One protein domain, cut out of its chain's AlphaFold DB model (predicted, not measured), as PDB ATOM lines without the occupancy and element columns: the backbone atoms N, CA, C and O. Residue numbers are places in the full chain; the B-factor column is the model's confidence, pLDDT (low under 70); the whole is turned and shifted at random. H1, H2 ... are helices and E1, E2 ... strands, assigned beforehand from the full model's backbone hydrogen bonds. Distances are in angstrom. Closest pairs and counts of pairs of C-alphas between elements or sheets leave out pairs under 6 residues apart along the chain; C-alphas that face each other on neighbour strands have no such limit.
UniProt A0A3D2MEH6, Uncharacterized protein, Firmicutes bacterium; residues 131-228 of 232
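Overview. This is residues 131 to 228 of the 232 residues of an uncharacterized protein of Firmicutes bacterium (UniProt A0A3D2MEH6). Four helices form two crossed layers, H2 over H1 and H4 across H3, with a small strand hairpin, E1 and E2, beside H3. The 98 printed residues, mostly helix, run H1 H2 H3 H4 E1 E2; the whole is compact, radius of gyration of the C-alphas 13.0 A, spans 35 by 34 by 21 A.

Arrangement. H1, residues 133 to 140, and H2, residues 151 to 164, form a helical hairpin. H3, residues 167 to 183, touches H4, residues 197 to 213, at a steep tilt of 48 degrees, C-alphas 173 and 208 closest at 6.4 A. Between antiparallel E1, residues 218 to 220, and E2, residues 225 to 227, N 227 and O 218 are within hydrogen-bond range, 2.8 A. H1, H3 and H4 have every O i to N i+4 pair within range, H2 9 of 10.

Along the chain. H1 begins at C-alpha 133 (-10.980, -82.122, -0.716); E2 ends at C-alpha 227 (-13.232, -57.093, 4.198).

Size, cuts and confidence. The printed part has no cut; residues 184 to 196 form a long link; residues 213 to 228 have pLDDT under 70.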
ATOM      1  N   LEU A 131     -13.302 -89.045  -0.204       87.00
ATOM      2  CA  LEU A 131     -13.962 -87.792   0.156       87.00
ATOM      3  C   LEU A 131     -13.457 -86.620  -0.683       87.00
ATOM      4  O   LEU A 131     -12.290 -86.555  -1.096       87.00
ATOM      5  N   ASN A 132     -14.348 -85.649  -0.842       88.00
ATOM      6  CA  ASN A 132     -14.049 -84.349  -1.405       88.00
ATOM      7  C   ASN A 132     -12.908 -83.659  -0.632       88.00
ATOM      8  O   ASN A 132     -12.795 -83.802   0.590       88.00
ATOM      9  N   SER A 133     -12.063 -82.899  -1.332       89.12
ATOM     10  CA  SER A 133     -10.980 -82.122  -0.716       89.12
ATOM     11  C   SER A 133     -11.485 -81.115   0.321       89.12
ATOM     12  O   SER A 133     -10.819 -80.936   1.338       89.12
ATOM     13  N   LEU A 134     -12.673 -80.533   0.130       91.06
ATOM     14  CA  LEU A 134     -13.307 -79.635   1.103       91.06
ATOM     15  C   LEU A 134     -13.720 -80.382   2.381       91.06
ATOM     16  O   LEU A 134     -13.449 -79.920   3.487       91.06
ATOM     17  N   THR A 135     -14.263 -81.597   2.259       93.00
ATOM     18  CA  THR A 135     -14.567 -82.461   3.414       93.00
ATOM     19  C   THR A 135     -13.299 -82.837   4.178       93.00
ATOM     20  O   THR A 135     -13.261 -82.785   5.407       93.00
ATOM     21  N   LYS A 136     -12.223 -83.173   3.455       90.88
ATOM     22  CA  LYS A 136     -10.909 -83.444   4.058       90.88
ATOM     23  C   LYS A 136     -10.355 -82.211   4.773       90.88
ATOM     24  O   LYS A 136      -9.707 -82.359   5.807       90.88
ATOM     25  N   ALA A 137     -10.617 -81.010   4.254       89.06
ATOM     26  CA  ALA A 137     -10.218 -79.761   4.893       89.06
ATOM     27  C   ALA A 137     -10.909 -79.570   6.253       89.06
ATOM     28  O   ALA A 137     -10.235 -79.188   7.207       89.06
ATOM     29  N   LEU A 138     -12.197 -79.917   6.384       93.50
ATOM     30  CA  LEU A 138     -12.903 -79.847   7.674       93.50
ATOM     31  C   LEU A 138     -12.224 -80.692   8.759       93.50
ATOM     32  O   LEU A 138     -12.073 -80.235   9.890       93.50
ATOM     33  N   VAL A 139     -11.779 -81.900   8.407       91.31
ATOM     34  CA  VAL A 139     -11.036 -82.772   9.328       91.31
ATOM     35  C   VAL A 139      -9.643 -82.220   9.611       91.31
ATOM     36  O   VAL A 139      -9.237 -82.128  10.766       91.31
ATOM     37  N   LYS A 140      -8.919 -81.799   8.568       90.06
ATOM     38  CA  LYS A 140      -7.565 -81.243   8.699       90.06
ATOM     39  C   LYS A 140      -7.518 -80.041   9.647       90.06
ATOM     40  O   LYS A 140      -6.553 -79.899  10.392       90.06
ATOM     41  N   TYR A 141      -8.532 -79.184   9.599       88.62
ATOM     42  CA  TYR A 141      -8.607 -77.966  10.402       88.62
ATOM     43  C   TYR A 141      -9.410 -78.137  11.703       88.62
ATOM     44  O   TYR A 141      -9.682 -77.153  12.382       88.62
ATOM     45  N   GLY A 142      -9.766 -79.372  12.078       88.94
ATOM     46  CA  GLY A 142     -10.346 -79.678  13.389       88.94
ATOM     47  C   GLY A 142     -11.815 -79.288  13.567       88.94
ATOM     48  O   GLY A 142     -12.295 -79.245  14.697       88.94
ATOM     49  N   TYR A 143     -12.547 -79.022  12.480       92.44
ATOM     50  CA  TYR A 143     -13.990 -78.767  12.547       92.44
ATOM     51  C   TYR A 143     -14.780 -80.039  12.896       92.44
ATOM     52  O   TYR A 143     -15.742 -80.018  13.664       92.44
ATOM     53  N   THR A 144     -14.347 -81.163  12.331       91.62
ATOM     54  CA  THR A 144     -14.876 -82.511  12.570       91.62
ATOM     55  C   THR A 144     -13.704 -83.502  12.616       91.62
ATOM     56  O   THR A 144     -12.543 -83.105  12.493       91.62
ATOM     57  N   ASN A 145     -13.978 -84.784  12.829       88.25
ATOM     58  CA  ASN A 145     -12.978 -85.845  12.872       88.25
ATOM     59  C   ASN A 145     -13.292 -86.939  11.834       88.25
ATOM     60  O   ASN A 145     -14.375 -86.976  11.255       88.25
ATOM     61  N   GLU A 146     -12.326 -87.824  11.574       82.81
ATOM     62  CA  GLU A 146     -12.474 -88.920  10.596       82.81
ATOM     63  C   GLU A 146     -13.576 -89.930  10.965       82.81
ATOM     64  O   GLU A 146     -14.020 -90.701  10.112       82.81
ATOM     65  N   ASP A 147     -14.013 -89.912  12.223       78.50
ATOM     66  CA  ASP A 147     -14.896 -90.908  12.832       78.50
ATOM     67  C   ASP A 147     -16.319 -90.376  13.004       78.50
ATOM     68  O   ASP A 147     -17.205 -91.086  13.484       78.50
ATOM     69  N   ASP A 148     -16.534 -89.127  12.602       82.38
ATOM     70  CA  ASP A 148     -17.798 -88.439  12.724       82.38
ATOM     71  C   ASP A 148     -18.803 -89.062  11.754       82.38
ATOM     72  O   ASP A 148     -18.593 -89.126  10.537       82.38
ATOM     73  N   VAL A 149     -19.930 -89.519  12.298       82.06
ATOM     74  CA  VAL A 149     -21.020 -90.109  11.513       82.06
ATOM     75  C   VAL A 149     -21.576 -89.084  10.517       82.06
ATOM     76  O   VAL A 149     -22.037 -89.453   9.432       82.06
ATOM     77  N   GLU A 150     -21.475 -87.790  10.835       86.62
ATOM     78  CA  GLU A 150     -21.909 -86.702   9.964       86.62
ATOM     79  C   GLU A 150     -20.915 -86.381   8.839       86.62
ATOM     80  O   GLU A 150     -21.273 -85.637   7.923       86.62
ATOM     81  N   LEU A 151     -19.710 -86.966   8.813       89.25
ATOM     82  CA  LEU A 151     -18.705 -86.725   7.763       89.25
ATOM     83  C   LEU A 151     -19.258 -86.993   6.349       89.25
ATOM     84  O   LEU A 151     -18.962 -86.273   5.390       89.25
ATOM     85  N   LEU A 152     -20.140 -87.990   6.230       88.25
ATOM     86  CA  LEU A 152     -20.900 -88.293   5.013       88.25
ATOM     87  C   LEU A 152     -21.841 -87.157   4.592       88.25
ATOM     88  O   LEU A 152     -22.016 -86.921   3.394       88.25
ATOM     89  N   ASN A 153     -22.450 -86.464   5.553       92.44
ATOM     90  CA  ASN A 153     -23.372 -85.359   5.300       92.44
ATOM     91  C   ASN A 153     -22.615 -84.150   4.745       92.44
ATOM     92  O   ASN A 153     -23.049 -83.584   3.739       92.44
ATOM     93  N   TYR A 154     -21.450 -83.815   5.313       94.12
ATOM     94  CA  TYR A 154     -20.569 -82.778   4.759       94.12
ATOM     95  C   TYR A 154     -20.114 -83.123   3.342       94.12
ATOM     96  O   TYR A 154     -20.169 -82.277   2.453       94.12
ATOM     97  N   ASN A 155     -19.735 -84.380   3.093       93.06
ATOM     98  CA  ASN A 155     -19.306 -84.797   1.760       93.06
ATOM     99  C   ASN A 155     -20.412 -84.669   0.708       93.06
ATOM    100  O   ASN A 155     -20.166 -84.181  -0.392       93.06
ATOM    101  N   LYS A 156     -21.640 -85.074   1.054       94.00
ATOM    102  CA  LYS A 156     -22.812 -84.891   0.187       94.00
ATOM    103  C   LYS A 156     -23.108 -83.411  -0.056       94.00
ATOM    104  O   LYS A 156     -23.406 -83.043  -1.188       94.00
ATOM    105  N   LEU A 157     -23.004 -82.577   0.982       94.38
ATOM    106  CA  LEU A 157     -23.194 -81.131   0.876       94.38
ATOM    107  C   LEU A 157     -22.182 -80.512  -0.095       94.38
ATOM    108  O   LEU A 157     -22.595 -79.829  -1.025       94.38
ATOM    109  N   PHE A 158     -20.886 -80.783   0.070       95.75
ATOM    110  CA  PHE A 158     -19.859 -80.229  -0.814       95.75
ATOM    111  C   PHE A 158     -19.977 -80.717  -2.252       95.75
ATOM    112  O   PHE A 158     -19.798 -79.917  -3.162       95.75
ATOM    113  N   ASN A 159     -20.313 -81.990  -2.472       92.50
ATOM    114  CA  ASN A 159     -20.543 -82.487  -3.826       92.50
ATOM    115  C   ASN A 159     -21.687 -81.733  -4.508       92.50
ATOM    116  O   ASN A 159     -21.518 -81.314  -5.644       92.50
ATOM    117  N   LYS A 160     -22.794 -81.481  -3.795       94.50
ATOM    118  CA  LYS A 160     -23.890 -80.660  -4.320       94.50
ATOM    119  C   LYS A 160     -23.444 -79.219  -4.591       94.50
ATOM    120  O   LYS A 160     -23.733 -78.676  -5.645       94.50
ATOM    121  N   LEU A 161     -22.734 -78.589  -3.655       93.38
ATOM    122  CA  LEU A 161     -22.280 -77.205  -3.825       93.38
ATOM    123  C   LEU A 161     -21.320 -77.052  -5.012       93.38
ATOM    124  O   LEU A 161     -21.363 -76.034  -5.688       93.38
ATOM    125  N   LEU A 162     -20.495 -78.056  -5.297       92.88
ATOM    126  CA  LEU A 162     -19.576 -78.044  -6.438       92.88
ATOM    127  C   LEU A 162     -20.256 -78.261  -7.793       92.88
ATOM    128  O   LEU A 162     -19.623 -78.031  -8.820       92.88
ATOM    129  N   GLU A 163     -21.518 -78.695  -7.816       91.69
ATOM    130  CA  GLU A 163     -22.329 -78.690  -9.040       91.69
ATOM    131  C   GLU A 163     -22.802 -77.270  -9.396       91.69
ATOM    132  O   GLU A 163     -23.054 -76.986 -10.564       91.69
ATOM    133  N   GLU A 164     -22.911 -76.381  -8.403       88.94
ATOM    134  CA  GLU A 164     -23.534 -75.056  -8.535       88.94
ATOM    135  C   GLU A 164     -22.526 -73.891  -8.430       88.94
ATOM    136  O   GLU A 164     -22.768 -72.821  -8.987       88.94
ATOM    137  N   TYR A 165     -21.393 -74.079  -7.740       88.44
ATOM    138  CA  TYR A 165     -20.459 -73.009  -7.366       88.44
ATOM    139  C   TYR A 165     -18.990 -73.365  -7.630       88.44
ATOM    140  O   TYR A 165     -18.602 -74.536  -7.648       88.44
ATOM    141  N   ASN A 166     -18.149 -72.337  -7.789       87.19
ATOM    142  CA  ASN A 166     -16.714 -72.508  -8.005       87.19
ATOM    143  C   ASN A 166     -16.016 -73.053  -6.746       87.19
ATOM    144  O   ASN A 166     -16.316 -72.678  -5.612       87.19
ATOM    145  N   TYR A 167     -15.029 -73.916  -6.961       86.69
ATOM    146  CA  TYR A 167     -14.216 -74.500  -5.904       86.69
ATOM    147  C   TYR A 167     -13.461 -73.447  -5.080       86.69
ATOM    148  O   TYR A 167     -13.349 -73.602  -3.865       86.69
ATOM    149  N   GLU A 168     -12.951 -72.392  -5.723       84.38
ATOM    150  CA  GLU A 168     -12.174 -71.329  -5.063       84.38
ATOM    151  C   GLU A 168     -13.011 -70.571  -4.025       84.38
ATOM    152  O   GLU A 168     -12.596 -70.425  -2.874       84.38
ATOM    153  N   ASP A 169     -14.240 -70.198  -4.377       85.75
ATOM    154  CA  ASP A 169     -15.155 -69.531  -3.448       85.75
ATOM    155  C   ASP A 169     -15.507 -70.456  -2.279       85.75
ATOM    156  O   ASP A 169     -15.466 -70.069  -1.109       85.75
ATOM    157  N   LEU A 170     -15.791 -71.728  -2.579       90.56
ATOM    158  CA  LEU A 170     -16.144 -72.711  -1.561       90.56
ATOM    159  C   LEU A 170     -14.992 -73.000  -0.597       90.56
ATOM    160  O   LEU A 170     -15.252 -73.179   0.596       90.56
ATOM    161  N   ILE A 171     -13.738 -73.048  -1.058       88.94
ATOM    162  CA  ILE A 171     -12.596 -73.278  -0.163       88.94
ATOM    163  C   ILE A 171     -12.332 -72.070   0.735       88.94
ATOM    164  O   ILE A 171     -12.074 -72.265   1.925       88.94
ATOM    165  N   ILE A 172     -12.472 -70.852   0.206       85.19
ATOM    166  CA  ILE A 172     -12.340 -69.605   0.972       85.19
ATOM    167  C   ILE A 172     -13.407 -69.550   2.069       85.19
ATOM    168  O   ILE A 172     -13.084 -69.440   3.255       85.19
ATOM    169  N   ILE A 173     -14.676 -69.733   1.696       88.94
ATOM    170  CA  ILE A 173     -15.805 -69.722   2.633       88.94
ATOM    171  C   ILE A 173     -15.660 -70.833   3.680       88.94
ATOM    172  O   ILE A 173     -15.883 -70.609   4.872       88.94
ATOM    173  N   THR A 174     -15.263 -72.035   3.259       92.25
ATOM    174  CA  THR A 174     -15.037 -73.158   4.178       92.25
ATOM    175  C   THR A 174     -13.954 -72.817   5.195       92.25
ATOM    176  O   THR A 174     -14.156 -73.013   6.392       92.25
ATOM    177  N   TRP A 175     -12.816 -72.290   4.743       89.06
ATOM    178  CA  TRP A 175     -11.709 -71.923   5.624       89.06
ATOM    179  C   TRP A 175     -12.100 -70.810   6.605       89.06
ATOM    180  O   TRP A 175     -11.775 -70.915   7.790       89.06
ATOM    181  N   TYR A 176     -12.860 -69.810   6.152       86.94
ATOM    182  CA  TYR A 176     -13.425 -68.764   7.005       86.94
ATOM    183  C   TYR A 176     -14.283 -69.342   8.142       86.94
ATOM    184  O   TYR A 176     -13.995 -69.119   9.322       86.94
ATOM    185  N   ILE A 177     -15.292 -70.153   7.798       89.94
ATOM    186  CA  ILE A 177     -16.221 -70.742   8.778       89.94
ATOM    187  C   ILE A 177     -15.457 -71.610   9.776       89.94
ATOM    188  O   ILE A 177     -15.670 -71.509  10.986       89.94
ATOM    189  N   VAL A 178     -14.558 -72.461   9.278       90.94
ATOM    190  CA  VAL A 178     -13.819 -73.393  10.129       90.94
ATOM    191  C   VAL A 178     -12.939 -72.647  11.122       90.94
ATOM    192  O   VAL A 178     -13.005 -72.944  12.314       90.94
ATOM    193  N   ASN A 179     -12.163 -71.657  10.675       86.50
ATOM    194  CA  ASN A 179     -11.320 -70.885  11.587       86.50
ATOM    195  C   ASN A 179     -12.142 -70.137  12.630       86.50
ATOM    196  O   ASN A 179     -11.759 -70.137  13.797       86.50
ATOM    197  N   HIS A 180     -13.257 -69.522  12.233       85.00
ATOM    198  CA  HIS A 180     -14.116 -68.794  13.161       85.00
ATOM    199  C   HIS A 180     -14.658 -69.712  14.267       85.00
ATOM    200  O   HIS A 180     -14.502 -69.426  15.454       85.00
ATOM    201  N   VAL A 181     -15.231 -70.856  13.887       87.75
ATOM    202  CA  VAL A 181     -15.869 -71.780  14.836       87.75
ATOM    203  C   VAL A 181     -14.842 -72.501  15.709       87.75
ATOM    204  O   VAL A 181     -15.043 -72.627  16.917       87.75
ATOM    205  N   VAL A 182     -13.728 -72.955  15.128       88.69
ATOM    206  CA  VAL A 182     -12.693 -73.692  15.869       88.69
ATOM    207  C   VAL A 182     -11.960 -72.771  16.848       88.69
ATOM    208  O   VAL A 182     -11.772 -73.161  18.000       88.69
ATOM    209  N   LYS A 183     -11.619 -71.531  16.460       87.75
ATOM    210  CA  LYS A 183     -11.001 -70.549  17.379       87.75
ATOM    211  C   LYS A 183     -11.910 -70.205  18.560       87.75
ATOM    212  O   LYS A 183     -11.415 -69.994  19.661       87.75
ATOM    213  N   ARG A 184     -13.228 -70.179  18.340       86.25
ATOM    214  CA  ARG A 184     -14.242 -69.939  19.381       86.25
ATOM    215  C   ARG A 184     -14.641 -71.200  20.145       86.25
ATOM    216  O   ARG A 184     -15.586 -71.157  20.920       86.25
ATOM    217  N   ASN A 185     -13.949 -72.321  19.934       88.06
ATOM    218  CA  ASN A 185     -14.223 -73.595  20.592       88.06
ATOM    219  C   ASN A 185     -15.684 -74.072  20.423       88.06
ATOM    220  O   ASN A 185     -16.292 -74.578  21.363       88.06
ATOM    221  N   PHE A 186     -16.237 -73.915  19.213       90.25
ATOM    222  CA  PHE A 186     -17.626 -74.247  18.863       90.25
ATOM    223  C   PHE A 186     -18.687 -73.453  19.637       90.25
ATOM    224  O   PHE A 186     -19.770 -73.967  19.914       90.25
ATOM    225  N   LEU A 187     -18.384 -72.192  19.941       85.81
ATOM    226  CA  LEU A 187     -19.357 -71.218  20.420       85.81
ATOM    227  C   LEU A 187     -19.854 -70.349  19.261       85.81
ATOM    228  O   LEU A 187     -19.059 -69.917  18.419       85.81
ATOM    229  N   ASP A 188     -21.159 -70.091  19.226       81.12
ATOM    230  CA  ASP A 188     -21.763 -69.157  18.279       81.12
ATOM    231  C   ASP A 188     -21.475 -67.690  18.657       81.12
ATOM    232  O   ASP A 188     -20.713 -67.396  19.584       81.12
ATOM    233  N   GLU A 189     -22.059 -66.757  17.900       79.62
ATOM    234  CA  GLU A 189     -21.894 -65.313  18.100       79.62
ATOM    235  C   GLU A 189     -22.373 -64.838  19.479       79.62
ATOM    236  O   GLU A 189     -21.742 -63.956  20.061       79.62
ATOM    237  N   GLU A 190     -23.390 -65.495  20.033       82.50
ATOM    238  CA  GLU A 190     -24.005 -65.221  21.335       82.50
ATOM    239  C   GLU A 190     -23.341 -65.999  22.487       82.50
ATOM    240  O   GLU A 190     -23.759 -65.892  23.637       82.50
ATOM    241  N   SER A 191     -22.256 -66.729  22.207       82.81
ATOM    242  CA  SER A 191     -21.545 -67.608  23.150       82.81
ATOM    243  C   SER A 191     -22.317 -68.862  23.575       82.81
ATOM    244  O   SER A 191     -21.963 -69.489  24.578       82.81
ATOM    245  N   ASN A 192     -23.325 -69.280  22.810       83.12
ATOM    246  CA  ASN A 192     -23.984 -70.569  23.006       83.12
ATOM    247  C   ASN A 192     -23.181 -71.694  22.345       83.12
ATOM    248  O   ASN A 192     -22.506 -71.506  21.331       83.12
ATOM    249  N   VAL A 193     -23.276 -72.898  22.908       89.56
ATOM    250  CA  VAL A 193     -22.625 -74.086  22.350       89.56
ATOM    251  C   VAL A 193     -23.324 -74.509  21.061       89.56
ATOM    252  O   VAL A 193     -24.531 -74.740  21.030       89.56
ATOM    253  N   ILE A 194     -22.543 -74.685  19.998       89.06
ATOM    254  CA  ILE A 194     -23.021 -75.243  18.736       89.06
ATOM    255  C   ILE A 194     -23.121 -76.765  18.887       89.06
ATOM    256  O   ILE A 194     -22.163 -77.498  18.635       89.06
ATOM    257  N   GLU A 195     -24.294 -77.248  19.294       85.25
ATOM    258  CA  GLU A 195     -24.560 -78.687  19.420       85.25
ATOM    259  C   GLU A 195     -24.623 -79.374  18.047       85.25
ATOM    260  O   GLU A 195     -23.972 -80.393  17.815       85.25
ATOM    261  N   ASN A 196     -25.363 -78.785  17.101       90.25
ATOM    262  CA  ASN A 196     -25.506 -79.303  15.740       90.25
ATOM    263  C   ASN A 196     -24.477 -78.665  14.795       90.25
ATOM    264  O   ASN A 196     -24.773 -77.703  14.076       90.25
ATOM    265  N   LYS A 197     -23.262 -79.220  14.790       91.50
ATOM    266  CA  LYS A 197     -22.142 -78.725  13.975       91.50
ATOM    267  C   LYS A 197     -22.453 -78.747  12.479       91.50
ATOM    268  O   LYS A 197     -22.203 -77.753  11.799       91.50
ATOM    269  N   PHE A 198     -23.051 -79.826  11.965       92.38
ATOM    270  CA  PHE A 198     -23.394 -79.909  10.543       92.38
ATOM    271  C   PHE A 198     -24.449 -78.875  10.150       92.38
ATOM    272  O   PHE A 198     -24.297 -78.189   9.138       92.38
ATOM    273  N   GLY A 199     -25.500 -78.731  10.959       90.81
ATOM    274  CA  GLY A 199     -26.551 -77.740  10.744       90.81
ATOM    275  C   GLY A 199     -25.999 -76.317  10.733       90.81
ATOM    276  O   GLY A 199     -26.292 -75.553   9.814       90.81
ATOM    277  N   TYR A 200     -25.138 -75.991  11.698       93.00
ATOM    278  CA  TYR A 200     -24.473 -74.693  11.760       93.00
ATOM    279  C   TYR A 200     -23.583 -74.444  10.539       93.00
ATOM    280  O   TYR A 200     -23.694 -73.392   9.900       93.00
ATOM    281  N   PHE A 201     -22.735 -75.411  10.170       94.88
ATOM    282  CA  PHE A 201     -21.872 -75.304   8.992       94.88
ATOM    283  C   PHE A 201     -22.690 -75.085   7.721       94.88
ATOM    284  O   PHE A 201     -22.393 -74.180   6.944       94.88
ATOM    285  N   LYS A 202     -23.750 -75.882   7.529       95.00
ATOM    286  CA  LYS A 202     -24.648 -75.796   6.375       95.00
ATOM    287  C   LYS A 202     -25.296 -74.413   6.274       95.00
ATOM    288  O   LYS A 202     -25.281 -73.815   5.203       95.00
ATOM    289  N   SER A 203     -25.842 -73.887   7.366       92.56
ATOM    290  CA  SER A 203     -26.433 -72.542   7.367       92.56
ATOM    291  C   SER A 203     -25.382 -71.467   7.076       92.56
ATOM    292  O   SER A 203     -25.616 -70.569   6.268       92.56
ATOM    293  N   SER A 204     -24.194 -71.601   7.672       91.88
ATOM    294  CA  SER A 204     -23.089 -70.656   7.507       91.88
ATOM    295  C   SER A 204     -22.559 -70.627   6.075       91.88
ATOM    296  O   SER A 204     -22.331 -69.545   5.537       91.88
ATOM    297  N   ILE A 205     -22.384 -71.786   5.433       93.25
ATOM    298  CA  ILE A 205     -21.858 -71.851   4.065       93.25
ATOM    299  C   ILE A 205     -22.842 -71.244   3.069       93.25
ATOM    300  O   ILE A 205     -22.433 -70.401   2.282       93.25
ATOM    301  N   TYR A 206     -24.141 -71.547   3.164       91.19
ATOM    302  CA  TYR A 206     -25.144 -70.922   2.294       91.19
ATOM    303  C   TYR A 206     -25.241 -69.408   2.507       91.19
ATOM    304  O   TYR A 206     -25.347 -68.660   1.536       91.19
ATOM    305  N   ASN A 207     -25.162 -68.940   3.757       88.62
ATOM    306  CA  ASN A 207     -25.165 -67.507   4.045       88.62
ATOM    307  C   ASN A 207     -23.949 -66.807   3.413       88.62
ATOM    308  O   ASN A 207     -24.103 -65.798   2.736       88.62
ATOM    309  N   ASN A 208     -22.748 -67.363   3.580       87.69
ATOM    310  CA  ASN A 208     -21.531 -66.778   3.015       87.69
ATOM    311  C   ASN A 208     -21.478 -66.880   1.484       87.69
ATOM    312  O   ASN A 208     -21.076 -65.916   0.847       87.69
ATOM    313  N   ILE A 209     -21.958 -67.975   0.884       87.56
ATOM    314  CA  ILE A 209     -22.097 -68.098  -0.578       87.56
ATOM    315  C   ILE A 209     -22.974 -66.964  -1.112       87.56
ATOM    316  O   ILE A 209     -22.581 -66.265  -2.041       87.56
ATOM    317  N   ASN A 210     -24.124 -66.713  -0.478       80.62
ATOM    318  CA  ASN A 210     -24.998 -65.605  -0.861       80.62
ATOM    319  C   ASN A 210     -24.312 -64.237  -0.723       80.62
ATOM    320  O   ASN A 210     -24.606 -63.336  -1.504       80.62
ATOM    321  N   LYS A 211     -23.421 -64.049   0.255       80.62
ATOM    322  CA  LYS A 211     -22.668 -62.794   0.419       80.62
ATOM    323  C   LYS A 211     -21.591 -62.623  -0.658       80.62
ATOM    324  O   LYS A 211     -21.514 -61.547  -1.244       80.62
ATOM    325  N   VAL A 212     -20.833 -63.680  -0.952       73.12
ATOM    326  CA  VAL A 212     -19.775 -63.686  -1.976       73.12
ATOM    327  C   VAL A 212     -20.365 -63.512  -3.379       73.12
ATOM    328  O   VAL A 212     -19.926 -62.644  -4.120       73.12
ATOM    329  N   ILE A 213     -21.429 -64.247  -3.725       67.81
ATOM    330  CA  ILE A 213     -22.057 -64.187  -5.061       67.81
ATOM    331  C   ILE A 213     -22.748 -62.850  -5.328       67.81
ATOM    332  O   ILE A 213     -22.763 -62.376  -6.460       67.81
ATOM    333  N   ASN A 214     -23.310 -62.216  -4.298       65.62
ATOM    334  CA  ASN A 214     -23.898 -60.886  -4.441       65.62
ATOM    335  C   ASN A 214     -22.847 -59.757  -4.357       65.62
ATOM    336  O   ASN A 214     -23.244 -58.604  -4.193       65.62
ATOM    337  N   ASN A 215     -21.541 -60.067  -4.434       62.47
ATOM    338  CA  ASN A 215     -20.418 -59.126  -4.295       62.47
ATOM    339  C   ASN A 215     -20.496 -58.235  -3.042       62.47
ATOM    340  O   ASN A 215     -19.991 -57.116  -3.040       62.47
ATOM    341  N   LYS A 216     -21.130 -58.709  -1.963       54.34
ATOM    342  CA  LYS A 216     -21.258 -57.933  -0.718       54.34
ATOM    343  C   LYS A 216     -19.992 -57.952   0.131       54.34
ATOM    344  O   LYS A 216     -19.941 -57.276   1.147       54.34
ATOM    345  N   ILE A 217     -19.023 -58.797  -0.217       56.28
ATOM    346  CA  ILE A 217     -17.824 -59.024   0.575       56.28
ATOM    347  C   ILE A 217     -16.650 -59.355  -0.355       56.28
ATOM    348  O   ILE A 217     -16.763 -60.247  -1.195       56.28
ATOM    349  N   GLU A 218     -15.514 -58.684  -0.158       58.78
ATOM    350  CA  GLU A 218     -14.234 -59.010  -0.798       58.78
ATOM    351  C   GLU A 218     -13.333 -59.769   0.188       58.78
ATOM    352  O   GLU A 218     -13.327 -59.489   1.385       58.78
ATOM    353  N   TRP A 219     -12.575 -60.755  -0.288       54.03
ATOM    354  CA  TRP A 219     -11.619 -61.475   0.552       54.03
ATOM    355  C   TRP A 219     -10.400 -60.601   0.867       54.03
ATOM    356  O   TRP A 219      -9.725 -60.124  -0.048       54.03
ATOM    357  N   ASP A 220     -10.094 -60.417   2.149       59.75
ATOM    358  CA  ASP A 220      -8.865 -59.772   2.589       59.75
ATOM    359  C   ASP A 220      -7.746 -60.816   2.718       59.75
ATOM    360  O   ASP A 220      -7.688 -61.612   3.665       59.75
ATOM    361  N   TYR A 221      -6.848 -60.818   1.733       52.91
ATOM    362  CA  TYR A 221      -5.687 -61.705   1.714       52.91
ATOM    363  C   TYR A 221      -4.645 -61.365   2.792       52.91
ATOM    364  O   TYR A 221      -3.870 -62.254   3.151       52.91
ATOM    365  N   ASP A 222      -4.641 -60.141   3.327       46.44
ATOM    366  CA  ASP A 222      -3.682 -59.688   4.338       46.44
ATOM    367  C   ASP A 222      -4.107 -60.123   5.747       46.44
ATOM    368  O   ASP A 222      -3.271 -60.550   6.550       46.44
ATOM    369  N   PHE A 223      -5.409 -60.093   6.040       46.28
ATOM    370  CA  PHE A 223      -5.945 -60.467   7.355       46.28
ATOM    371  C   PHE A 223      -6.472 -61.905   7.431       46.28
ATOM    372  O   PHE A 223      -6.684 -62.430   8.531       46.28
ATOM    373  N   GLY A 224      -6.670 -62.572   6.290       49.19
ATOM    374  CA  GLY A 224      -7.303 -63.892   6.254       49.19
ATOM    375  C   GLY A 224      -8.742 -63.834   6.774       49.19
ATOM    376  O   GLY A 224      -9.199 -64.729   7.491       49.19
ATOM    377  N   TRP A 225      -9.427 -62.740   6.461       55.19
ATOM    378  CA  TRP A 225     -10.806 -62.469   6.832       55.19
ATOM    379  C   TRP A 225     -11.507 -61.791   5.652       55.19
ATOM    380  O   TRP A 225     -10.883 -61.425   4.662       55.19
ATOM    381  N   PHE A 226     -12.821 -61.669   5.711       54.78
ATOM    382  CA  PHE A 226     -13.582 -60.906   4.734       54.78
ATOM    383  C   PHE A 226     -13.418 -59.404   5.017       54.78
ATOM    384  O   PHE A 226     -13.488 -59.018   6.179       54.78
ATOM    385  N   LYS A 227     -13.203 -58.552   4.006       51.16
ATOM    386  CA  LYS A 227     -13.232 -57.093   4.198       51.16
ATOM    387  C   LYS A 227     -14.632 -56.716   4.673       51.16
ATOM    388  O   LYS A 227     -15.593 -56.851   3.914       51.16
ATOM    389  N   ASP A 228     -14.755 -56.304   5.928       43.75
ATOM    390  CA  ASP A 228     -16.010 -55.772   6.440       43.75
ATOM    391  C   ASP A 228     -16.274 -54.411   5.773       43.75
ATOM    392  O   ASP A 228     -15.389 -53.562   5.698       43.75
TER     393      ASP A 228